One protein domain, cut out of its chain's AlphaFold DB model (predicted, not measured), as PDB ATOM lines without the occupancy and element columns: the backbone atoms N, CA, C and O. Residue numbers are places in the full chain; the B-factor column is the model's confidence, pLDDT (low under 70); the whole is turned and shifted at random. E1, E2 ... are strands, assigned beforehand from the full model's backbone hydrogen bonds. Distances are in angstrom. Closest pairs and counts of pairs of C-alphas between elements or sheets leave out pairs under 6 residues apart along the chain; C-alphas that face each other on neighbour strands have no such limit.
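This is residues 4 to 110 of the 121 residues of an uncharacterized protein of Deltaproteobacteria bacterium (UniProt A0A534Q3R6). A strongly twisted wall of four antiparallel strands, E3 to E6, has two separate hairpins beyond its E3 edge: E7 and E8 close beside E3, and E1 and E2 more loosely placed. The hairpins diverge toward opposite ends of the long axis. The printed part has 107 residues with eight named strands, E1 to E8 in chain order, and no named helix; the class is all strand, though 48 of the 107 residues are in named elements. It is compact, with a radius of gyration of the C-alphas of 14.1 A and spans of 46 by 30 by 25 A.

E1, residues 10 to 14, begins at C-alpha 10 (2.587, -17.116, -2.834) and is 13.2 A long; E2, residues 20 to 24, is 13.5 A. E3, residues 41 to 45, is 12.3 A; E4, residues 51 to 55, 13.3 A; E5, residues 63 to 68, 16.0 A; E6, residues 74 to 79, 14.6 A. E7, residues 88 to 96, spans 20.0 A and bends by 58 degrees at residue 92. E8, residues 103 to 109, spans 18.5 A and ends at C-alpha 109 (11.417, 0.602, 23.549).

E3, E4, E5 and E6 form a meander, each strand the antiparallel neighbour of the one before; N 43 and O 53 are 2.9 A apart, N 54 and O 65 2.9 A, N 66 and O 75 2.8 A. The closest C-alphas of E3 and E7 are those of Ile 43 and Ala 94, 5.2 A apart. In the hairpin E7 and E8, N 95 and O 104 are 2.8 A apart. In the hairpin E1 and E2, N 11 and O 23 are 2.9 A apart. The closest C-alphas of E1 and E3, Ala 12 and Pro 42, are 7.9 A apart. E1 and E7 are apart.

The C-alphas of Gly 28 and Ala 86, the two farthest apart, are 45.9 A from each other. The printed part has no cut. The link from E2 to E3, 16 residues, is long. Mean pLDDT of the printed part is 73.7; residues 81 to 110 are under 70.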
ATOM      1  N   ILE A   4       3.658 -11.850   1.429       77.00
ATOM      2  CA  ILE A   4       3.258 -12.087   0.039       77.00
ATOM      3  C   ILE A   4       4.499 -12.013  -0.864       77.00
ATOM      4  O   ILE A   4       5.344 -11.131  -0.689       77.00
ATOM      5  N   SER A   5       4.628 -12.949  -1.806       79.50
ATOM      6  CA  SER A   5       5.707 -12.962  -2.794       79.50
ATOM      7  C   SER A   5       5.626 -11.746  -3.725       79.50
ATOM      8  O   SER A   5       4.540 -11.204  -3.938       79.50
ATOM      9  N   PRO A   6       6.744 -11.314  -4.336       78.56
ATOM     10  CA  PRO A   6       6.754 -10.127  -5.196       78.56
ATOM     11  C   PRO A   6       5.808 -10.215  -6.400       78.56
ATOM     12  O   PRO A   6       5.290  -9.200  -6.854       78.56
ATOM     13  N   ASP A   7       5.573 -11.425  -6.909       79.56
ATOM     14  CA  ASP A   7       4.640 -11.695  -8.006       79.56
ATOM     15  C   ASP A   7       3.184 -11.891  -7.548       79.56
ATOM     16  O   ASP A   7       2.310 -12.128  -8.380       79.56
ATOM     17  N   GLY A   8       2.918 -11.811  -6.241       80.44
ATOM     18  CA  GLY A   8       1.588 -11.956  -5.652       80.44
ATOM     19  C   GLY A   8       1.031 -13.380  -5.647       80.44
ATOM     20  O   GLY A   8      -0.139 -13.556  -5.325       80.44
ATOM     21  N   LYS A   9       1.824 -14.399  -6.005       84.06
ATOM     22  CA  LYS A   9       1.325 -15.774  -6.193       84.06
ATOM     23  C   LYS A   9       1.447 -16.668  -4.970       84.06
ATOM     24  O   LYS A   9       0.781 -17.702  -4.902       84.06
ATOM     25  N   LEU A  10       2.310 -16.318  -4.022       84.56
ATOM     26  CA  LEU A  10       2.587 -17.116  -2.834       84.56
ATOM     27  C   LEU A  10       2.480 -16.260  -1.578       84.56
ATOM     28  O   LEU A  10       2.901 -15.108  -1.557       84.56
ATOM     29  N   VAL A  11       1.995 -16.865  -0.501       86.25
ATOM     30  CA  VAL A  11       2.070 -16.306   0.850       86.25
ATOM     31  C   VAL A  11       2.898 -17.246   1.716       86.25
ATOM     32  O   VAL A  11       2.637 -18.447   1.750       86.25
ATOM     33  N   ALA A  12       3.907 -16.719   2.405       85.44
ATOM     34  CA  ALA A  12       4.686 -17.452   3.395       85.44
ATOM     35  C   ALA A  12       4.170 -17.127   4.802       85.44
ATOM     36  O   ALA A  12       4.227 -15.971   5.227       85.44
ATOM     37  N   VAL A  13       3.670 -18.146   5.508       82.88
ATOM     38  CA  VAL A  13       3.086 -18.029   6.856       82.88
ATOM     39  C   VAL A  13       3.486 -19.237   7.701       82.88
ATOM     40  O   VAL A  13       3.691 -20.329   7.171       82.88
ATOM     41  N   ALA A  14       3.607 -19.060   9.017       83.38
ATOM     42  CA  ALA A  14       3.718 -20.188   9.937       83.38
ATOM     43  C   ALA A  14       2.388 -20.962   9.990       83.38
ATOM     44  O   ALA A  14       1.327 -20.374  10.192       83.38
ATOM     45  N   ASP A  15       2.445 -22.277   9.806       82.25
ATOM     46  CA  ASP A  15       1.289 -23.159   9.949       82.25
ATOM     47  C   ASP A  15       0.906 -23.357  11.439       82.25
ATOM     48  O   ASP A  15       1.612 -22.877  12.333       82.25
ATOM     49  N   PRO A  16      -0.192 -24.072  11.757       82.56
ATOM     50  CA  PRO A  16      -0.587 -24.326  13.148       82.56
ATOM     51  C   PRO A  16       0.450 -25.079  13.999       82.56
ATOM     52  O   PRO A  16       0.357 -25.054  15.223       82.56
ATOM     53  N   ALA A  17       1.426 -25.749  13.380       83.69
ATOM     54  CA  ALA A  17       2.543 -26.402  14.060       83.69
ATOM     55  C   ALA A  17       3.773 -25.480  14.199       83.69
ATOM     56  O   ALA A  17       4.815 -25.910  14.694       83.69
ATOM     57  N   GLY A  18       3.665 -24.217  13.773       79.88
ATOM     58  CA  GLY A  18       4.741 -23.230  13.795       79.88
ATOM     59  C   GLY A  18       5.740 -23.377  12.646       79.88
ATOM     60  O   GLY A  18       6.789 -22.738  12.674       79.88
ATOM     61  N   LYS A  19       5.456 -24.204  11.633       87.19
ATOM     62  CA  LYS A  19       6.363 -24.429  10.506       87.19
ATOM     63  C   LYS A  19       6.071 -23.462   9.368       87.19
ATOM     64  O   LYS A  19       4.930 -23.315   8.934       87.19
ATOM     65  N   LEU A  20       7.120 -22.844   8.829       90.44
ATOM     66  CA  LEU A  20       6.986 -21.938   7.696       90.44
ATOM     67  C   LEU A  20       6.491 -22.685   6.449       90.44
ATOM     68  O   LEU A  20       7.126 -23.627   5.969       90.44
ATOM     69  N   THR A  21       5.348 -22.244   5.934       92.31
ATOM     70  CA  THR A  21       4.588 -22.895   4.867       92.31
ATOM     71  C   THR A  21       4.218 -21.881   3.787       92.31
ATOM     72  O   THR A  21       3.932 -20.719   4.069       92.31
ATOM     73  N   LEU A  22       4.268 -22.327   2.533       92.50
ATOM     74  CA  LEU A  22       3.928 -21.563   1.339       92.50
ATOM     75  C   LEU A  22       2.512 -21.911   0.878       92.50
ATOM     76  O   LEU A  22       2.217 -23.074   0.593       92.50
ATOM     77  N   TYR A  23       1.674 -20.889   0.746       89.81
ATOM     78  CA  TYR A  23       0.281 -20.974   0.323       89.81
ATOM     79  C   TYR A  23       0.117 -20.323  -1.059       89.81
ATOM     80  O   TYR A  23       0.395 -19.129  -1.190       89.81
ATOM     81  N   PRO A  24      -0.305 -21.068  -2.098       89.62
ATOM     82  CA  PRO A  24      -0.658 -20.487  -3.392       89.62
ATOM     83  C   PRO A  24      -1.904 -19.603  -3.291       89.62
ATOM     84  O   PRO A  24      -2.923 -20.037  -2.756       89.62
ATOM     85  N   VAL A  25      -1.832 -18.384  -3.830       84.38
ATOM     86  CA  VAL A  25      -2.951 -17.423  -3.806       84.38
ATOM     87  C   VAL A  25      -4.093 -17.860  -4.724       84.38
ATOM     88  O   VAL A  25      -5.254 -17.753  -4.342       84.38
ATOM     89  N   ASP A  26      -3.777 -18.448  -5.880       85.12
ATOM     90  CA  ASP A  26      -4.764 -18.925  -6.865       85.12
ATOM     91  C   ASP A  26      -5.498 -20.215  -6.432       85.12
ATOM     92  O   ASP A  26      -6.246 -20.817  -7.204       85.12
ATOM     93  N   GLY A  27      -5.281 -20.663  -5.194       77.06
ATOM     94  CA  GLY A  27      -5.722 -21.962  -4.710       77.06
ATOM     95  C   GLY A  27      -4.745 -23.079  -5.086       77.06
ATOM     96  O   GLY A  27      -4.024 -23.033  -6.080       77.06
ATOM     97  N   GLY A  28      -4.666 -24.096  -4.233       87.81
ATOM     98  CA  GLY A  28      -3.718 -25.197  -4.366       87.81
ATOM     99  C   GLY A  28      -3.302 -25.737  -3.004       87.81
ATOM    100  O   GLY A  28      -3.675 -25.195  -1.965       87.81
ATOM    101  N   ASN A  29      -2.524 -26.817  -3.008       92.81
ATOM    102  CA  ASN A  29      -2.065 -27.424  -1.764       92.81
ATOM    103  C   ASN A  29      -0.931 -26.588  -1.148       92.81
ATOM    104  O   ASN A  29       0.080 -26.359  -1.824       92.81
ATOM    105  N   PRO A  30      -1.052 -26.169   0.125       91.44
ATOM    106  CA  PRO A  30       0.055 -25.566   0.849       91.44
ATOM    107  C   PRO A  30       1.233 -26.534   0.913       91.44
ATOM    108  O   PRO A  30       1.051 -27.745   1.060       91.44
ATOM    109  N   ARG A  31       2.450 -26.003   0.825       93.69
ATOM    110  CA  ARG A  31       3.670 -26.806   0.941       93.69
ATOM    111  C   ARG A  31       4.620 -26.197   1.962       93.69
ATOM    112  O   ARG A  31       4.811 -24.982   1.934       93.69
ATOM    113  N   PRO A  32       5.260 -26.997   2.826       93.50
ATOM    114  CA  PRO A  32       6.290 -26.478   3.715       93.50
ATOM    115  C   PRO A  32       7.395 -25.780   2.918       93.50
ATOM    116  O   PRO A  32       7.772 -26.263   1.846       93.50
ATOM    117  N   LEU A  33       7.936 -24.675   3.439       94.25
ATOM    118  CA  LEU A  33       9.123 -24.058   2.860       94.25
ATOM    119  C   LEU A  33      10.304 -25.033   3.026       94.25
ATOM    120  O   LEU A  33      10.660 -25.371   4.160       94.25
ATOM    121  N   PRO A  34      10.914 -25.520   1.930       92.62
ATOM    122  CA  PRO A  34      12.037 -26.442   2.034       92.62
ATOM    123  C   PRO A  34      13.208 -25.782   2.768       92.62
ATOM    124  O   PRO A  34      13.535 -24.636   2.484       92.62
ATOM    125  N   GLY A  35      13.839 -26.498   3.701       92.25
ATOM    126  CA  GLY A  35      14.978 -25.976   4.467       92.25
ATOM    127  C   GLY A  35      14.630 -24.993   5.590       92.25
ATOM    128  O   GLY A  35      15.549 -24.443   6.189       92.25
ATOM    129  N   ALA A  36      13.346 -24.766   5.888       93.25
ATOM    130  CA  ALA A  36      12.937 -23.980   7.051       93.25
ATOM    131  C   ALA A  36      13.048 -24.783   8.354       93.25
ATOM    132  O   ALA A  36      12.557 -25.915   8.438       93.25
ATOM    133  N   ASP A  37      13.627 -24.159   9.380       91.31
ATOM    134  CA  ASP A  37      13.611 -24.658  10.754       91.31
ATOM    135  C   ASP A  37      12.387 -24.134  11.515       91.31
ATOM    136  O   ASP A  37      11.873 -23.054  11.237       91.31
ATOM    137  N   ALA A  38      11.963 -24.852  12.559       88.31
ATOM    138  CA  ALA A  38      10.856 -24.423  13.425       88.31
ATOM    139  C   ALA A  38      11.136 -23.111  14.190       88.31
ATOM    140  O   ALA A  38      10.211 -22.470  14.677       88.31
ATOM    141  N   ALA A  39      12.406 -22.721  14.322       87.94
ATOM    142  CA  ALA A  39      12.810 -21.469  14.959       87.94
ATOM    143  C   ALA A  39      12.903 -20.288  13.975       87.94
ATOM    144  O   ALA A  39      13.160 -19.162  14.408       87.94
ATOM    145  N   ASP A  40      12.741 -20.533  12.669       89.44
ATOM    146  CA  ASP A  40      12.907 -19.506  11.646       89.44
ATOM    147  C   ASP A  40      11.725 -18.531  11.650       89.44
ATOM    148  O   ASP A  40      10.563 -18.903  11.507       89.44
ATOM    149  N   THR A  41      12.046 -17.247  11.771       86.31
ATOM    150  CA  THR A  41      11.111 -16.135  11.601       86.31
ATOM    151  C   THR A  41      11.362 -15.494  10.239       86.31
ATOM    152  O   THR A  41      12.471 -14.997  10.009       86.31
ATOM    153  N   PRO A  42      10.388 -15.507   9.313       86.12
ATOM    154  CA  PRO A  42      10.571 -14.905   8.003       86.12
ATOM    155  C   PRO A  42      10.429 -13.381   8.074       86.12
ATOM    156  O   PRO A  42       9.583 -12.858   8.796       86.12
ATOM    157  N   ILE A  43      11.261 -12.672   7.312       82.56
ATOM    158  CA  ILE A  43      11.352 -11.197   7.325       82.56
ATOM    159  C   ILE A  43      11.280 -10.560   5.934       82.56
ATOM    160  O   ILE A  43      11.412  -9.349   5.771       82.56
ATOM    161  N   GLY A  44      11.096 -11.368   4.895       81.06
ATOM    162  CA  GLY A  44      10.861 -10.844   3.558       81.06
ATOM    163  C   GLY A  44      11.211 -11.812   2.449       81.06
ATOM    164  O   GLY A  44      11.859 -12.839   2.656       81.06
ATOM    165  N   TRP A  45      10.799 -11.433   1.248       83.50
ATOM    166  CA  TRP A  45      11.133 -12.117   0.010       83.50
ATOM    167  C   TRP A  45      12.298 -11.423  -0.690       83.50
ATOM    168  O   TRP A  45      12.425 -10.199  -0.656       83.50
ATOM    169  N   LYS A  46      13.124 -12.198  -1.391       83.19
ATOM    170  CA  LYS A  46      14.014 -11.650  -2.419       83.19
ATOM    171  C   LYS A  46      13.172 -11.107  -3.582       83.19
ATOM    172  O   LYS A  46      12.150 -11.702  -3.903       83.19
ATOM    173  N   SER A  47      13.594 -10.013  -4.227       77.38
ATOM    174  CA  SER A  47      12.865  -9.345  -5.339       77.38
ATOM    175  C   SER A  47      12.405 -10.274  -6.442       77.38
ATOM    176  O   SER A  47      11.328 -10.082  -6.989       77.38
ATOM    177  N   ASP A  48      13.231 -11.253  -6.792       79.75
ATOM    178  CA  ASP A  48      12.942 -12.206  -7.860       79.75
ATOM    179  C   ASP A  48      12.080 -13.390  -7.395       79.75
ATOM    180  O   ASP A  48      11.878 -14.333  -8.153       79.75
ATOM    181  N   GLY A  49      11.609 -13.381  -6.143       84.12
ATOM    182  CA  GLY A  49      10.783 -14.435  -5.556       84.12
ATOM    183  C   GLY A  49      11.516 -15.760  -5.315       84.12
ATOM    184  O   GLY A  49      10.890 -16.733  -4.900       84.12
ATOM    185  N   SER A  50      12.830 -15.828  -5.550       89.38
ATOM    186  CA  SER A  50      13.582 -17.092  -5.504       89.38
ATOM    187  C   SER A  50      13.971 -17.542  -4.092       89.38
ATOM    188  O   SER A  50      14.305 -18.712  -3.890       89.38
ATOM    189  N   ALA A  51      13.915 -16.642  -3.106       91.00
ATOM    190  CA  ALA A  51      14.315 -16.923  -1.733       91.00
ATOM    191  C   ALA A  51      13.504 -16.129  -0.699       91.00
ATOM    192  O   ALA A  51      12.975 -15.055  -0.998       91.00
ATOM    193  N   ILE A  52      13.473 -16.641   0.532       90.62
ATOM    194  CA  ILE A  52      12.938 -15.957   1.717       90.62
ATOM    195  C   ILE A  52      14.080 -15.674   2.690       90.62
ATOM    196  O   ILE A  52      14.908 -16.544   2.963       90.62
ATOM    197  N   PHE A  53      14.114 -14.458   3.227       88.19
ATOM    198  CA  PHE A  53      15.002 -14.080   4.318       88.19
ATOM    199  C   PHE A  53      14.393 -14.512   5.651       88.19
ATOM    200  O   PHE A  53      13.225 -14.228   5.923       88.19
ATOM    201  N   VAL A  54      15.193 -15.166   6.487       90.75
ATOM    202  CA  VAL A  54      14.802 -15.627   7.822       90.75
ATOM    203  C   VAL A  54      15.883 -15.307   8.847       90.75
ATOM    204  O   VAL A  54      17.064 -15.224   8.509       90.75
ATOM    205  N   TYR A  55      15.499 -15.193  10.111       88.75
ATOM    206  CA  TYR A  55      16.420 -15.212  11.249       88.75
ATOM    207  C   TYR A  55      15.827 -16.048  12.382       88.75
ATOM    208  O   TYR A  55      14.628 -16.326  12.394       88.75
ATOM    209  N   GLN A  56      16.657 -16.425  13.350       89.12
ATOM    210  CA  GLN A  56      16.205 -17.090  14.569       89.12
ATOM    211  C   GLN A  56      16.325 -16.109  15.745       89.12
ATOM    212  O   GLN A  56      17.443 -15.726  16.097       89.12
ATOM    213  N   PRO A  57      15.217 -15.690  16.389       80.25
ATOM    214  CA  PRO A  57      15.247 -14.649  17.425       80.25
ATOM    215  C   PRO A  57      16.131 -14.960  18.641       80.25
ATOM    216  O   PRO A  57      16.562 -14.050  19.344       80.25
ATOM    217  N   ARG A  58      16.386 -16.246  18.914       81.94
ATOM    218  CA  ARG A  58      17.198 -16.712  20.051       81.94
ATOM    219  C   ARG A  58      18.652 -17.035  19.677       81.94
ATOM    220  O   ARG A  58      19.427 -17.385  20.564       81.94
ATOM    221  N   GLU A  59      19.026 -16.930  18.403       83.31
ATOM    222  CA  GLU A  59      20.396 -17.176  17.938       83.31
ATOM    223  C   GLU A  59      21.297 -15.962  18.220       83.31
ATOM    224  O   GLU A  59      20.901 -14.815  18.004       83.31
ATOM    225  N   LYS A  60      22.522 -16.210  18.705       81.44
ATOM    226  CA  LYS A  60      23.549 -15.183  18.945       81.44
ATOM    227  C   LYS A  60      24.868 -15.569  18.248       81.44
ATOM    228  O   LYS A  60      25.356 -16.667  18.512       81.44
ATOM    229  N   PRO A  61      25.480 -14.682  17.434       78.06
ATOM    230  CA  PRO A  61      24.901 -13.432  16.934       78.06
ATOM    231  C   PRO A  61      23.645 -13.714  16.098       78.06
ATOM    232  O   PRO A  61      23.527 -14.782  15.502       78.06
ATOM    233  N   CYS A  62      22.705 -12.769  16.057       82.31
ATOM    234  CA  CYS A  62      21.509 -12.931  15.238       82.31
ATOM    235  C   CYS A  62      21.929 -12.903  13.762       82.31
ATOM    236  O   CYS A  62      22.396 -11.873  13.281       82.31
ATOM    237  N   LEU A  63      21.835 -14.031  13.052       87.56
ATOM    238  CA  LEU A  63      22.258 -14.138  11.657       87.56
ATOM    239  C   LEU A  63      21.044 -14.292  10.747       87.56
ATOM    240  O   LEU A  63      20.306 -15.274  10.832       87.56
ATOM    241  N   VAL A  64      20.886 -13.362   9.809       88.62
ATOM    242  CA  VAL A  64      19.915 -13.521   8.732       88.62
ATOM    243  C   VAL A  64      20.468 -14.492   7.703       88.62
ATOM    244  O   VAL A  64      21.608 -14.374   7.238       88.62
ATOM    245  N   ARG A  65      19.623 -15.437   7.311       93.38
ATOM    246  CA  ARG A  65      19.871 -16.419   6.262       93.38
ATOM    247  C   ARG A  65      18.854 -16.242   5.138       93.38
ATOM    248  O   ARG A  65      17.745 -15.767   5.358       93.38
ATOM    249  N   MET A  66      19.237 -16.646   3.935       93.94
ATOM    250  CA  MET A  66      18.326 -16.843   2.809       93.94
ATOM    251  C   MET A  66      18.013 -18.329   2.676       93.94
ATOM    252  O   MET A  66      18.936 -19.145   2.687       93.94
ATOM    253  N   ILE A  67      16.736 -18.661   2.513       95.88
ATOM    254  CA  ILE A  67      16.263 -19.993   2.138       95.88
ATOM    255  C   ILE A  67      15.843 -19.952   0.670       95.88
ATOM    256  O   ILE A  67      14.886 -19.262   0.318       95.88
ATOM    257  N   HIS A  68      16.552 -20.690  -0.184       94.88
ATOM    258  CA  HIS A  68      16.281 -20.759  -1.624       94.88
ATOM    259  C   HIS A  68      15.118 -21.713  -1.908       94.88
ATOM    260  O   HIS A  68      15.198 -22.898  -1.597       94.88
ATOM    261  N   LEU A  69      14.046 -21.230  -2.540       92.19
ATOM    262  CA  LEU A  69      12.800 -21.992  -2.713       92.19
ATOM    263  C   LEU A  69      12.948 -23.242  -3.588       92.19
ATOM    264  O   LEU A  69      12.224 -24.218  -3.377       92.19
ATOM    265  N   GLY A  70      13.832 -23.194  -4.587       91.94
ATOM    266  CA  GLY A  70      14.017 -24.286  -5.546       91.94
ATOM    267  C   GLY A  70      14.768 -25.487  -4.970       91.94
ATOM    268  O   GLY A  70      14.509 -26.616  -5.372       91.94
ATOM    269  N   THR A  71      15.677 -25.256  -4.022       94.62
ATOM    270  CA  THR A  71      16.576 -26.293  -3.483       94.62
ATOM    271  C   THR A  71      16.392 -26.544  -1.988       94.62
ATOM    272  O   THR A  71      16.828 -27.574  -1.487       94.62
ATOM    273  N   GLY A  72      15.791 -25.602  -1.259       95.12
ATOM    274  CA  GLY A  72      15.798 -25.570   0.203       95.12
ATOM    275  C   GLY A  72      17.160 -25.236   0.810       95.12
ATOM    276  O   GLY A  72      17.336 -25.355   2.020       95.12
ATOM    277  N   ALA A  73      18.144 -24.838  -0.004       97.00
ATOM    278  CA  ALA A  73      19.462 -24.479   0.499       97.00
ATOM    279  C   ALA A  73      19.374 -23.237   1.392       97.00
ATOM    280  O   ALA A  73      18.687 -22.266   1.064       97.00
ATOM    281  N   ARG A  74      20.120 -23.258   2.496       96.06
ATOM    282  CA  ARG A  74      20.239 -22.134   3.426       96.06
ATOM    283  C   ARG A  74      21.600 -21.487   3.247       96.06
ATOM    284  O   ARG A  74      22.622 -22.160   3.360       96.06
ATOM    285  N   THR A  75      21.625 -20.185   2.997       94.25
ATOM    286  CA  THR A  75      22.871 -19.428   2.825       94.25
ATOM    287  C   THR A  75      22.920 -18.250   3.794       94.25
ATOM    288  O   THR A  75      21.920 -17.535   3.896       94.25
ATOM    289  N   PRO A  76      24.042 -18.016   4.498       92.06
ATOM    290  CA  PRO A  76      24.191 -16.835   5.339       92.06
ATOM    291  C   PRO A  76      24.094 -15.568   4.483       92.06
ATOM    292  O   PRO A  76      24.581 -15.542   3.353       92.06
ATOM    293  N   TRP A  77      23.451 -14.531   5.017       85.81
ATOM    294  CA  TRP A  77      23.314 -13.252   4.331       85.81
ATOM    295  C   TRP A  77      23.997 -12.125   5.106       85.81
ATOM    296  O   TRP A  77      25.028 -11.636   4.647       85.81
ATOM    297  N   LYS A  78      23.475 -11.729   6.276       79.38
ATOM    298  CA  LYS A  78      24.063 -10.666   7.114       79.38
ATOM    299  C   LYS A  78      23.722 -10.849   8.600       79.38
ATOM    300  O   LYS A  78      22.618 -11.300   8.901       79.38
ATOM    301  N   PRO A  79      24.611 -10.477   9.536       80.94
ATOM    302  CA  PRO A  79      24.245 -10.335  10.942       80.94
ATOM    303  C   PRO A  79      23.227  -9.201  11.147       80.94
ATOM    304  O   PRO A  79      23.353  -8.137  10.542       80.94
ATOM    305  N   LEU A  80      22.245  -9.421  12.018       70.94
ATOM    306  CA  LEU A  80      21.399  -8.392  12.617       70.94
ATOM    307  C   LEU A  80      22.061  -7.947  13.921       70.94
ATOM    308  O   LEU A  80      21.956  -8.617  14.950       70.94
ATOM    309  N   THR A  81      22.753  -6.817  13.876       62.12
ATOM    310  CA  THR A  81      23.304  -6.168  15.068       62.12
ATOM    311  C   THR A  81      22.525  -4.875  15.303       62.12
ATOM    312  O   THR A  81      22.516  -4.029  14.406       62.12
ATOM    313  N   PRO A  82      21.868  -4.684  16.463       51.06
ATOM    314  CA  PRO A  82      21.368  -3.367  16.842       51.06
ATOM    315  C   PRO A  82      22.548  -2.394  16.943       51.06
ATOM    316  O   PRO A  82      23.615  -2.774  17.426       51.06
ATOM    317  N   ALA A  83      22.371  -1.146  16.507       42.38
ATOM    318  CA  ALA A  83      23.405  -0.117  16.643       42.38
ATOM    319  C   ALA A  83      23.655   0.305  18.112       42.38
ATOM    320  O   ALA A  83      24.676   0.925  18.386       42.38
ATOM    321  N   ASP A  84      22.768  -0.064  19.046       36.22
ATOM    322  CA  ASP A  84      22.870   0.227  20.483       36.22
ATOM    323  C   ASP A  84      22.382  -0.984  21.320       36.22
ATOM    324  O   ASP A  84      21.260  -1.456  21.107       36.22
ATOM    325  N   PRO A  85      23.206  -1.550  22.227       40.19
ATOM    326  CA  PRO A  85      22.834  -2.693  23.061       40.19
ATOM    327  C   PRO A  85      22.015  -2.354  24.328       40.19
ATOM    328  O   PRO A  85      21.673  -3.285  25.062       40.19
ATOM    329  N   ALA A  86      21.678  -1.090  24.618       31.14
ATOM    330  CA  ALA A  86      20.859  -0.738  25.785       31.14
ATOM    331  C   ALA A  86      19.351  -0.648  25.448       31.14
ATOM    332  O   ALA A  86      18.918   0.198  24.677       31.14
ATOM    333  N   GLY A  87      18.526  -1.506  26.063       32.69
ATOM    334  CA  GLY A  87      17.061  -1.327  26.109       32.69
ATOM    335  C   GLY A  87      16.238  -1.874  24.933       32.69
ATOM    336  O   GLY A  87      15.035  -1.630  24.874       32.69
ATOM    337  N   VAL A  88      16.839  -2.633  24.015       35.75
ATOM    338  CA  VAL A  88      16.141  -3.152  22.828       35.75
ATOM    339  C   VAL A  88      15.378  -4.441  23.168       35.75
ATOM    340  O   VAL A  88      15.982  -5.489  23.409       35.75
ATOM    341  N   GLY A  89      14.040  -4.368  23.185       40.22
ATOM    342  CA  GLY A  89      13.165  -5.546  23.146       40.22
ATOM    343  C   GLY A  89      13.372  -6.370  21.860       40.22
ATOM    344  O   GLY A  89      14.096  -5.933  20.964       40.22
ATOM    345  N   PRO A  90      12.788  -7.576  21.727       32.81
ATOM    346  CA  PRO A  90      12.985  -8.406  20.533       32.81
ATOM    347  C   PRO A  90      12.674  -7.617  19.250       32.81
ATOM    348  O   PRO A  90      11.752  -6.812  19.229       32.81
ATOM    349  N   ILE A  91      13.442  -7.826  18.173       44.12
ATOM    350  CA  ILE A  91      13.131  -7.265  16.846       44.12
ATOM    351  C   ILE A  91      11.808  -7.906  16.408       44.12
ATOM    352  O   ILE A  91      11.779  -9.117  16.192       44.12
ATOM    353  N   ILE A  92      10.716  -7.132  16.361       42.62
ATOM    354  CA  ILE A  92       9.351  -7.682  16.223       42.62
ATOM    355  C   ILE A  92       8.914  -7.723  14.756       42.62
ATOM    356  O   ILE A  92       8.152  -8.601  14.362       42.62
ATOM    357  N   TYR A  93       9.445  -6.834  13.913       41.09
ATOM    358  CA  TYR A  93       9.123  -6.799  12.487       41.09
ATOM    359  C   TYR A  93      10.341  -6.343  11.708       41.09
ATOM    360  O   TYR A  93      10.876  -5.297  12.037       41.09
ATOM    361  N   ALA A  94      10.766  -7.091  10.692       44.62
ATOM    362  CA  ALA A  94      11.667  -6.605   9.656       44.62
ATOM    363  C   ALA A  94      10.992  -6.855   8.304       44.62
ATOM    364  O   ALA A  94      10.502  -7.953   8.064       44.62
ATOM    365  N   HIS A  95      10.925  -5.831   7.458       46.00
ATOM    366  CA  HIS A  95      10.476  -5.919   6.072       46.00
ATOM    367  C   HIS A  95      11.624  -5.470   5.174       46.00
ATOM    368  O   HIS A  95      12.119  -4.348   5.298       46.00
ATOM    369  N   VAL A  96      12.049  -6.361   4.285       49.47
ATOM    370  CA  VAL A  96      13.081  -6.104   3.274       49.47
ATOM    371  C   VAL A  96      12.391  -5.747   1.960       49.47
ATOM    372  O   VAL A  96      11.541  -6.510   1.496       49.47
ATOM    373  N   THR A  97      12.730  -4.614   1.341       38.91
ATOM    374  CA  THR A  97      12.312  -4.355  -0.046       38.91
ATOM    375  C   THR A  97      13.000  -5.353  -0.967       38.91
ATOM    376  O   THR A  97      14.149  -5.722  -0.736       38.91
ATOM    377  N   GLY A  98      12.319  -5.820  -2.017       40.25
ATOM    378  CA  GLY A  98      12.823  -6.919  -2.845       40.25
ATOM    379  C   GLY A  98      14.240  -6.699  -3.403       40.25
ATOM    380  O   GLY A  98      14.991  -7.657  -3.585       40.25
ATOM    381  N   ASP A  99      14.639  -5.457  -3.657       44.28
ATOM    382  CA  ASP A  99      15.979  -5.093  -4.129       44.28
ATOM    383  C   ASP A  99      17.092  -5.244  -3.070       44.28
ATOM    384  O   ASP A  99      18.268  -5.129  -3.410       44.28
ATOM    385  N   GLY A 100      16.759  -5.501  -1.802       42.78
ATOM    386  CA  GLY A 100      17.709  -5.577  -0.691       42.78
ATOM    387  C   GLY A 100      18.335  -4.232  -0.302       42.78
ATOM    388  O   GLY A 100      19.378  -4.223   0.351       42.78
ATOM    389  N   HIS A 101      17.749  -3.103  -0.721       35.06
ATOM    390  CA  HIS A 101      18.296  -1.767  -0.459       35.06
ATOM    391  C   HIS A 101      17.611  -1.036   0.703       35.06
ATOM    392  O   HIS A 101      18.217  -0.132   1.271       35.06
ATOM    393  N   SER A 102      16.398  -1.431   1.103       34.41
ATOM    394  CA  SER A 102      15.697  -0.839   2.249       34.41
ATOM    395  C   SER A 102      15.205  -1.904   3.230       34.41
ATOM    396  O   SER A 102      14.679  -2.948   2.843       34.41
ATOM    397  N   TYR A 103      15.372  -1.613   4.521       42.50
ATOM    398  CA  TYR A 103      14.964  -2.455   5.643       42.50
ATOM    399  C   TYR A 103      14.148  -1.591   6.597       42.50
ATOM    400  O   TYR A 103      14.679  -0.631   7.151       42.50
ATOM    401  N   ALA A 104      12.874  -1.914   6.803       39.22
ATOM    402  CA  ALA A 104      12.110  -1.360   7.915       39.22
ATOM    403  C   ALA A 104      12.154  -2.383   9.044       39.22
ATOM    404  O   ALA A 104      11.640  -3.482   8.852       39.22
ATOM    405  N   TYR A 105      12.772  -2.057  10.182       40.00
ATOM    406  CA  TYR A 105      12.661  -2.871  11.388       40.00
ATOM    407  C   TYR A 105      11.977  -2.090  12.515       40.00
ATOM    408  O   TYR A 105      12.285  -0.921  12.721       40.00
ATOM    409  N   ASN A 106      11.047  -2.725  13.230       35.56
ATOM    410  CA  ASN A 106      10.483  -2.206  14.476       35.56
ATOM    411  C   ASN A 106      11.093  -2.964  15.658       35.56
ATOM    412  O   ASN A 106      11.148  -4.198  15.661       35.56
ATOM    413  N   TYR A 107      11.507  -2.213  16.670       33.88
ATOM    414  CA  TYR A 107      11.873  -2.706  17.991       33.88
ATOM    415  C   TYR A 107      11.009  -1.982  19.027       33.88
ATOM    416  O   TYR A 107      10.624  -0.832  18.824       33.88
ATOM    417  N   GLU A 108      10.663  -2.664  20.115       30.89
ATOM    418  CA  GLU A 108       9.922  -2.067  21.225       30.89
ATOM    419  C   GLU A 108      10.916  -1.413  22.197       30.89
ATOM    420  O   GLU A 108      11.834  -2.076  22.688       30.89
ATOM    421  N   ILE A 109      10.740  -0.115  22.462       34.22
ATOM    422  CA  ILE A 109      11.417   0.602  23.549       34.22
ATOM    423  C   ILE A 109      10.416   0.714  24.702       34.22
ATOM    424  O   ILE A 109       9.453   1.470  24.607       34.22
ATOM    425  N   ASN A 110      10.640  -0.011  25.800       27.81
ATOM    426  CA  ASN A 110       9.945   0.256  27.062       27.81
ATOM    427  C   ASN A 110      10.732   1.328  27.833       27.81
ATOM    428  O   ASN A 110      11.679   1.014  28.551       27.81
TER     429      ASN A 110